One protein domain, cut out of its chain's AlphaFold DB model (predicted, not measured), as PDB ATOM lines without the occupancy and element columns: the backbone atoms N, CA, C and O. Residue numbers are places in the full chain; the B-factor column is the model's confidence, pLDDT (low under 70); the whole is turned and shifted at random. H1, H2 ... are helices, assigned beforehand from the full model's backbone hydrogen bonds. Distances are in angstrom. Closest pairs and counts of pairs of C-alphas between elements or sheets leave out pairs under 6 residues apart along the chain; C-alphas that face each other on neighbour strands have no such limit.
ATOM      1  N   ASP A  99     156.689 135.708 153.733       63.94
ATOM      2  CA  ASP A  99     156.887 135.772 152.283       63.94
ATOM      3  C   ASP A  99     156.229 134.577 151.574       63.94
ATOM      4  O   ASP A  99     155.522 134.761 150.578       63.94
ATOM      5  N   ALA A 100     156.337 133.372 152.149       68.31
ATOM      6  CA  ALA A 100     155.690 132.166 151.632       68.31
ATOM      7  C   ALA A 100     154.149 132.233 151.613       68.31
ATOM      8  O   ALA A 100     153.516 131.490 150.860       68.31
ATOM      9  N   ILE A 101     153.531 133.105 152.418       65.50
ATOM     10  CA  ILE A 101     152.073 133.302 152.454       65.50
ATOM     11  C   ILE A 101     151.649 134.496 151.584       65.50
ATOM     12  O   ILE A 101     150.642 134.416 150.873       65.50
ATOM     13  N   ILE A 102     152.411 135.591 151.609       66.19
ATOM     14  CA  ILE A 102     152.097 136.830 150.882       66.19
ATOM     15  C   ILE A 102     152.281 136.649 149.375       66.19
ATOM     16  O   ILE A 102     151.443 137.104 148.593       66.19
ATOM     17  N   GLU A 103     153.354 135.985 148.943       72.25
ATOM     18  CA  GLU A 103     153.663 135.846 147.520       72.25
ATOM     19  C   GLU A 103     152.559 135.089 146.746       72.25
ATOM     20  O   GLU A 103     152.136 135.580 145.692       72.25
ATOM     21  N   PRO A 104     151.995 133.972 147.250       71.75
ATOM     22  CA  PRO A 104     150.823 133.342 146.643       71.75
ATOM     23  C   PRO A 104     149.591 134.256 146.547       71.75
ATOM     24  O   PRO A 104     148.942 134.271 145.501       71.75
ATOM     25  N   LEU A 105     149.283 135.044 147.591       68.12
ATOM     26  CA  LEU A 105     148.156 135.994 147.572       68.12
ATOM     27  C   LEU A 105     148.337 137.034 146.459       68.12
ATOM     28  O   LEU A 105     147.435 137.240 145.646       68.12
ATOM     29  N   LEU A 106     149.514 137.663 146.394       71.50
ATOM     30  CA  LEU A 106     149.816 138.690 145.394       71.50
ATOM     31  C   LEU A 106     149.774 138.128 143.970       71.50
ATOM     32  O   LEU A 106     149.201 138.764 143.086       71.50
ATOM     33  N   ASN A 107     150.316 136.926 143.755       71.94
ATOM     34  CA  ASN A 107     150.289 136.270 142.447       71.94
ATOM     35  C   ASN A 107     148.851 135.983 141.976       71.94
ATOM     36  O   ASN A 107     148.549 136.159 140.794       71.94
ATOM     37  N   LEU A 108     147.954 135.564 142.876       69.94
ATOM     38  CA  LEU A 108     146.552 135.301 142.532       69.94
ATOM     39  C   LEU A 108     145.776 136.582 142.219       69.94
ATOM     40  O   LEU A 108     145.027 136.614 141.241       69.94
ATOM     41  N   VAL A 109     145.992 137.651 142.989       68.31
ATOM     42  CA  VAL A 109     145.400 138.969 142.705       68.31
ATOM     43  C   VAL A 109     145.893 139.503 141.361       68.31
ATOM     44  O   VAL A 109     145.088 139.940 140.539       68.31
ATOM     45  N   GLU A 110     147.201 139.426 141.102       70.94
ATOM     46  CA  GLU A 110     147.792 139.837 139.825       70.94
ATOM     47  C   GLU A 110     147.217 139.023 138.657       70.94
ATOM     48  O   GLU A 110     146.870 139.589 137.617       70.94
ATOM     49  N   LYS A 111     147.057 137.706 138.828       71.81
ATOM     50  CA  LYS A 111     146.446 136.828 137.823       71.81
ATOM     51  C   LYS A 111     144.998 137.223 137.530       71.81
ATOM     52  O   LYS A 111     144.667 137.423 136.362       71.81
ATOM     53  N   ALA A 112     144.165 137.397 138.555       64.88
ATOM     54  CA  ALA A 112     142.763 137.784 138.387       64.88
ATOM     55  C   ALA A 112     142.615 139.166 137.728       64.88
ATOM     56  O   ALA A 112     141.786 139.346 136.836       64.88
ATOM     57  N   LEU A 113     143.456 140.133 138.115       65.31
ATOM     58  CA  LEU A 113     143.504 141.452 137.483       65.31
ATOM     59  C   LEU A 113     143.873 141.353 136.002       65.31
ATOM     60  O   LEU A 113     143.201 141.947 135.162       65.31
ATOM     61  N   ASN A 114     144.909 140.585 135.664       66.31
ATOM     62  CA  ASN A 114     145.320 140.404 134.274       66.31
ATOM     63  C   ASN A 114     144.233 139.709 133.439       66.31
ATOM     64  O   ASN A 114     143.939 140.160 132.332       66.31
ATOM     65  N   GLU A 115     143.601 138.658 133.964       70.44
ATOM     66  CA  GLU A 115     142.494 137.965 133.295       70.44
ATOM     67  C   GLU A 115     141.303 138.898 133.055       70.44
ATOM     68  O   GLU A 115     140.767 138.945 131.944       70.44
ATOM     69  N   PHE A 116     140.930 139.698 134.057       69.06
ATOM     70  CA  PHE A 116     139.875 140.696 133.920       69.06
ATOM     71  C   PHE A 116     140.210 141.747 132.857       69.06
ATOM     72  O   PHE A 116     139.361 142.059 132.021       69.06
ATOM     73  N   LEU A 117     141.434 142.282 132.864       66.31
ATOM     74  CA  LEU A 117     141.868 143.291 131.896       66.31
ATOM     75  C   LEU A 117     141.867 142.744 130.463       66.31
ATOM     76  O   LEU A 117     141.397 143.433 129.561       66.31
ATOM     77  N   ILE A 118     142.331 141.508 130.253       69.19
ATOM     78  CA  ILE A 118     142.311 140.850 128.936       69.19
ATOM     79  C   ILE A 118     140.867 140.615 128.479       69.19
ATOM     80  O   ILE A 118     140.510 140.929 127.344       69.19
ATOM     81  N   LYS A 119     140.007 140.097 129.365       73.75
ATOM     82  CA  LYS A 119     138.605 139.792 129.040       73.75
ATOM     83  C   LYS A 119     137.803 141.048 128.691       73.75
ATOM     84  O   LYS A 119     136.949 141.008 127.807       73.75
ATOM     85  N   ASN A 120     138.092 142.161 129.363       69.12
ATOM     86  CA  ASN A 120     137.362 143.419 129.217       69.12
ATOM     87  C   ASN A 120     138.123 144.470 128.394       69.12
ATOM     88  O   ASN A 120     137.726 145.632 128.403       69.12
ATOM     89  N   GLU A 121     139.171 144.093 127.649       72.00
ATOM     90  CA  GLU A 121     139.999 145.029 126.862       72.00
ATOM     91  C   GLU A 121     139.150 145.924 125.943       72.00
ATOM     92  O   GLU A 121     139.387 147.122 125.828       72.00
ATOM     93  N   HIS A 122     138.098 145.355 125.352       65.19
ATOM     94  CA  HIS A 122     137.158 146.044 124.470       65.19
ATOM     95  C   HIS A 122     136.249 147.070 125.175       65.19
ATOM     96  O   HIS A 122     135.693 147.940 124.508       65.19
ATOM     97  N   MET A 123     136.078 146.968 126.499       66.88
ATOM     98  CA  MET A 123     135.256 147.877 127.308       66.88
ATOM     99  C   MET A 123     136.080 148.942 128.028       66.88
ATOM    100  O   MET A 123     135.512 149.924 128.501       66.88
ATOM    101  N   TRP A 146     155.152 142.785 158.164       61.81
ATOM    102  CA  TRP A 146     153.758 143.217 158.251       61.81
ATOM    103  C   TRP A 146     153.153 142.664 159.543       61.81
ATOM    104  O   TRP A 146     153.432 141.526 159.935       61.81
ATOM    105  N   SER A 147     152.345 143.478 160.227       64.44
ATOM    106  CA  SER A 147     151.595 142.997 161.388       64.44
ATOM    107  C   SER A 147     150.539 141.983 160.944       64.44
ATOM    108  O   SER A 147     150.043 142.054 159.820       64.44
ATOM    109  N   ASP A 148     150.161 141.067 161.836       67.75
ATOM    110  CA  ASP A 148     149.167 140.026 161.539       67.75
ATOM    111  C   ASP A 148     147.829 140.626 161.061       67.75
ATOM    112  O   ASP A 148     147.212 140.105 160.137       67.75
ATOM    113  N   HIS A 149     147.434 141.786 161.602       60.75
ATOM    114  CA  HIS A 149     146.258 142.531 161.142       60.75
ATOM    115  C   HIS A 149     146.427 143.097 159.724       60.75
ATOM    116  O   HIS A 149     145.532 142.961 158.897       60.75
ATOM    117  N   VAL A 150     147.583 143.695 159.405       65.94
ATOM    118  CA  VAL A 150     147.855 144.195 158.045       65.94
ATOM    119  C   VAL A 150     147.854 143.038 157.042       65.94
ATOM    120  O   VAL A 150     147.304 143.178 155.951       65.94
ATOM    121  N   LEU A 151     148.405 141.881 157.419       70.06
ATOM    122  CA  LEU A 151     148.374 140.671 156.594       70.06
ATOM    123  C   LEU A 151     146.951 140.168 156.358       70.06
ATOM    124  O   LEU A 151     146.601 139.844 155.223       70.06
ATOM    125  N   GLN A 152     146.119 140.144 157.398       67.38
ATOM    126  CA  GLN A 152     144.715 139.764 157.270       67.38
ATOM    127  C   GLN A 152     143.927 140.723 156.394       67.38
ATOM    128  O   GLN A 152     143.222 140.259 155.503       67.38
ATOM    129  N   ASN A 153     144.096 142.034 156.574       68.38
ATOM    130  CA  ASN A 153     143.419 143.029 155.748       68.38
ATOM    131  C   ASN A 153     143.799 142.874 154.276       68.38
ATOM    132  O   ASN A 153     142.928 142.894 153.411       68.38
ATOM    133  N   VAL A 154     145.083 142.654 153.970       71.06
ATOM    134  CA  VAL A 154     145.499 142.407 152.583       71.06
ATOM    135  C   VAL A 154     144.929 141.096 152.047       71.06
ATOM    136  O   VAL A 154     144.491 141.068 150.900       71.06
ATOM    137  N   ALA A 155     144.869 140.034 152.850       69.31
ATOM    138  CA  ALA A 155     144.250 138.779 152.428       69.31
ATOM    139  C   ALA A 155     142.732 138.913 152.191       69.31
ATOM    140  O   ALA A 155     142.216 138.323 151.240       69.31
ATOM    141  N   ILE A 156     142.020 139.695 153.013       70.75
ATOM    142  CA  ILE A 156     140.589 140.006 152.842       70.75
ATOM    143  C   ILE A 156     140.379 140.805 151.555       70.75
ATOM    144  O   ILE A 156     139.655 140.352 150.672       70.75
ATOM    145  N   LEU A 157     141.095 141.920 151.394       69.50
ATOM    146  CA  LEU A 157     140.996 142.766 150.203       69.50
ATOM    147  C   LEU A 157     141.360 142.004 148.926       69.50
ATOM    148  O   LEU A 157     140.728 142.189 147.889       69.50
ATOM    149  N   ALA A 158     142.355 141.117 148.991       69.69
ATOM    150  CA  ALA A 158     142.683 140.221 147.891       69.69
ATOM    151  C   ALA A 158     141.480 139.340 147.518       69.69
ATOM    152  O   ALA A 158     141.175 139.205 146.332       69.69
ATOM    153  N   CYS A 159     140.792 138.759 148.509       70.81
ATOM    154  CA  CYS A 159     139.597 137.939 148.286       70.81
ATOM    155  C   CYS A 159     138.465 138.738 147.650       70.81
ATOM    156  O   CYS A 159     137.880 138.270 146.670       70.81
ATOM    157  N   ASP A 160     138.214 139.948 148.139       67.12
ATOM    158  CA  ASP A 160     137.175 140.825 147.602       67.12
ATOM    159  C   ASP A 160     137.463 141.187 146.145       67.12
ATOM    160  O   ASP A 160     136.595 141.036 145.284       67.12
ATOM    161  N   VAL A 161     138.704 141.579 145.841       70.00
ATOM    162  CA  VAL A 161     139.135 141.909 144.478       70.00
ATOM    163  C   VAL A 161     138.976 140.705 143.553       70.00
ATOM    164  O   VAL A 161     138.323 140.823 142.519       70.00
ATOM    165  N   VAL A 162     139.519 139.535 143.906       68.62
ATOM    166  CA  VAL A 162     139.427 138.345 143.038       68.62
ATOM    167  C   VAL A 162     137.972 137.928 142.816       68.62
ATOM    168  O   VAL A 162     137.595 137.621 141.684       68.62
ATOM    169  N   THR A 163     137.139 137.994 143.856       70.50
ATOM    170  CA  THR A 163     135.707 137.677 143.766       70.50
ATOM    171  C   THR A 163     134.974 138.661 142.853       70.50
ATOM    172  O   THR A 163     134.238 138.238 141.962       70.50
ATOM    173  N   CYS A 164     135.221 139.966 143.003       68.19
ATOM    174  CA  CYS A 164     134.608 141.006 142.169       68.19
ATOM    175  C   CYS A 164     134.990 140.879 140.690       68.19
ATOM    176  O   CYS A 164     134.189 141.186 139.808       68.19
ATOM    177  N   LEU A 165     136.207 140.414 140.407       70.44
ATOM    178  CA  LEU A 165     136.701 140.206 139.046       70.44
ATOM    179  C   LEU A 165     136.235 138.871 138.435       70.44
ATOM    180  O   LEU A 165     136.511 138.610 137.262       70.44
ATOM    181  N   GLY A 166     135.523 138.036 139.200       72.06
ATOM    182  CA  GLY A 166     135.068 136.711 138.772       72.06
ATOM    183  C   GLY A 166     136.197 135.686 138.638       72.06
ATOM    184  O   GLY A 166     136.057 134.731 137.871       72.06
ATOM    185  N   GLY A 167     137.319 135.901 139.330       72.88
ATOM    186  CA  GLY A 167     138.441 134.966 139.381       72.88
ATOM    187  C   GLY A 167     138.180 133.793 140.330       72.88
ATOM    188  O   GLY A 167     137.244 133.806 141.132       72.88
ATOM    189  N   ASP A 168     139.023 132.761 140.251       75.94
ATOM    190  CA  ASP A 168     138.928 131.612 141.155       75.94
ATOM    191  C   ASP A 168     139.360 131.997 142.577       75.94
ATOM    192  O   ASP A 168     140.543 132.095 142.901       75.94
ATOM    193  N   TYR A 169     138.369 132.221 143.436       76.75
ATOM    194  CA  TYR A 169     138.568 132.604 144.827       76.75
ATOM    195  C   TYR A 169     138.922 131.409 145.727       76.75
ATOM    196  O   TYR A 169     139.399 131.619 146.841       76.75
ATOM    197  N   LYS A 170     138.738 130.152 145.292       81.19
ATOM    198  CA  LYS A 170     138.921 128.977 146.168       81.19
ATOM    199  C   LYS A 170     140.359 128.833 146.654       81.19
ATOM    200  O   LYS A 170     140.590 128.600 147.840       81.19
ATOM    201  N   GLU A 171     141.319 128.990 145.746       76.62
ATOM    202  CA  GLU A 171     142.746 128.906 146.069       76.62
ATOM    203  C   GLU A 171     143.164 130.028 147.029       76.62
ATOM    204  O   GLU A 171     143.894 129.805 147.997       76.62
ATOM    205  N   LEU A 172     142.616 131.224 146.814       75.56
ATOM    206  CA  LEU A 172     142.892 132.396 147.626       75.56
ATOM    207  C   LEU A 172     142.306 132.277 149.039       75.56
ATOM    208  O   LEU A 172     143.003 132.559 150.013       75.56
ATOM    209  N   TYR A 173     141.076 131.773 149.172       77.88
ATOM    210  CA  TYR A 173     140.480 131.466 150.475       77.88
ATOM    211  C   TYR A 173     141.266 130.390 151.226       77.88
ATOM    212  O   TYR A 173     141.418 130.501 152.440       77.88
ATOM    213  N   ALA A 174     141.819 129.388 150.535       80.62
ATOM    214  CA  ALA A 174     142.674 128.381 151.163       80.62
ATOM    215  C   ALA A 174     144.010 128.970 151.660       80.62
ATOM    216  O   ALA A 174     144.551 128.523 152.673       80.62
ATOM    217  N   ILE A 175     144.567 129.972 150.971       77.06
ATOM    218  CA  ILE A 175     145.751 130.707 151.452       77.06
ATOM    219  C   ILE A 175     145.381 131.605 152.635       77.06
ATOM    220  O   ILE A 175     146.080 131.586 153.648       77.06
ATOM    221  N   LYS A 176     144.260 132.329 152.550       82.31
ATOM    222  CA  LYS A 176     143.733 133.128 153.663       82.31
ATOM    223  C   LYS A 176     143.493 132.263 154.901       82.31
ATOM    224  O   LYS A 176     143.866 132.655 155.997       82.31
ATOM    225  N   GLU A 177     142.908 131.080 154.743       80.56
ATOM    226  CA  GLU A 177     142.668 130.171 155.862       80.56
ATOM    227  C   GLU A 177     143.975 129.668 156.483       80.56
ATOM    228  O   GLU A 177     144.080 129.605 157.707       80.56
ATOM    229  N   ARG A 178     144.995 129.368 155.668       81.81
ATOM    230  CA  ARG A 178     146.336 129.042 156.176       81.81
ATOM    231  C   ARG A 178     146.947 130.201 156.961       81.81
ATOM    232  O   ARG A 178     147.510 129.958 158.024       81.81
ATOM    233  N   LEU A 179     146.798 131.436 156.482       79.62
ATOM    234  CA  LEU A 179     147.234 132.634 157.202       79.62
ATOM    235  C   LEU A 179     146.489 132.789 158.535       79.62
ATOM    236  O   LEU A 179     147.127 132.955 159.571       79.62
ATOM    237  N   ASP A 180     145.156 132.697 158.522       75.31
ATOM    238  CA  ASP A 180     144.324 132.796 159.725       75.31
ATOM    239  C   ASP A 180     144.733 131.729 160.755       75.31
ATOM    240  O   ASP A 180     144.907 132.037 161.933       75.31
ATOM    241  N   ASN A 181     144.940 130.483 160.314       80.06
ATOM    242  CA  ASN A 181     145.393 129.395 161.180       80.06
ATOM    243  C   ASN A 181     146.807 129.654 161.722       80.06
ATOM    244  O   ASN A 181     147.022 129.472 162.913       80.06
ATOM    245  N   ALA A 182     147.747 130.144 160.905       77.31
ATOM    246  CA  ALA A 182     149.103 130.472 161.352       77.31
ATOM    247  C   ALA A 182     149.120 131.597 162.404       77.31
ATOM    248  O   ALA A 182     149.899 131.552 163.358       77.31
ATOM    249  N   ILE A 183     148.240 132.593 162.266       73.94
ATOM    250  CA  ILE A 183     148.061 133.663 163.261       73.94
ATOM    251  C   ILE A 183     147.497 133.086 164.568       73.94
ATOM    252  O   ILE A 183     147.967 133.426 165.654       73.94
ATOM    253  N   ILE A 184     146.529 132.170 164.472       73.94
ATOM    254  CA  ILE A 184     145.951 131.469 165.629       73.94
ATOM    255  C   ILE A 184     146.977 130.532 166.294       73.94
ATOM    256  O   ILE A 184     147.006 130.430 167.516       73.94
ATOM    257  N   GLU A 185     147.836 129.853 165.536       71.44
ATOM    258  CA  GLU A 185     148.847 128.924 166.062       71.44
ATOM    259  C   GLU A 185     150.022 129.635 166.737       71.44
ATOM    260  O   GLU A 185     150.587 129.104 167.690       71.44
ATOM    261  N   LYS A 186     150.362 130.860 166.319       70.38
ATOM    262  CA  LYS A 186     151.368 131.702 166.999       70.38
ATOM    263  C   LYS A 186     150.888 132.216 168.368       70.38
ATOM    264  O   LYS A 186     151.651 132.849 169.099       70.38
ATOM    265  N   TRP A 187     149.637 131.934 168.732       62.22
ATOM    266  CA  TRP A 187     148.950 132.482 169.896       62.22
ATOM    267  C   TRP A 187     149.318 131.866 171.267       62.22
ATOM    268  O   TRP A 187     149.329 132.614 172.250       62.22
TER     269      TRP A 187
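Overview. This is residues 99 to 123 and 146 to 187 of the 380 residues of an uncharacterized protein of Gigaspora rosea (UniProt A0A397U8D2). Three nearly aligned helices make a slender rod-shaped bundle: the longest, H1, runs side by side with H2, and H3 folds back the opposite way beside both. H1 and H3 are offset along the rod, and residues 118 to 123 stick out free at one end. The printed part has 67 residues, with three named helices in the order H1, H2, H3 and no named strand; the class is all helix. It is only just compact, close to loose, with a radius of gyration of the C-alphas of 13.0 A and spans of 49 by 20 by 17 A.

Along the chain. H1, residues 99 to 119, measures 29.8 A from its first C-alpha at (156.887, 135.772, 152.283) to its last. H2, residues 148 to 164, measures 24.3 A. H3, residues 169 to 185, measures 23.9 A and ends with C-alpha 185 at (148.847, 128.924, 166.062).

Arrangement. H1 and H2 touch, closest at the C-alphas of Ala 112 and Val 162, 5.8 A apart. They run the same way at a shallow tilt of 21 degrees. H1 touches H3 with residues 101 to 108 alone, and H3 touches H1 with residues 172 to 179 alone; the closest C-alphas, of Leu 105 and Leu 172, are 6.4 A apart. These two run opposite ways at a shallow tilt of 19 degrees. H2 and H3 form a helical hairpin with a shallow tilt of 13 degrees, and their closest C-alphas, of Ala 155 and Lys 176, are 5.8 A apart. In H2 and H3 every O i to N i+4 pair is within hydrogen-bond range; in H1, 15 of 17 are.

Size, cuts and confidence. The C-alphas farthest apart, of His 122 and Trp 187, are 48.9 A apart. Residues 124 to 145 are not printed, and C-alphas 123 and 146 are 36.4 A apart across this cut between H1 and H2. The link from H2 to H3 is tight. The mean pLDDT of the printed part is 71.0; 30 residues are under 70, among them residues 99 to 102 and 146 to 150.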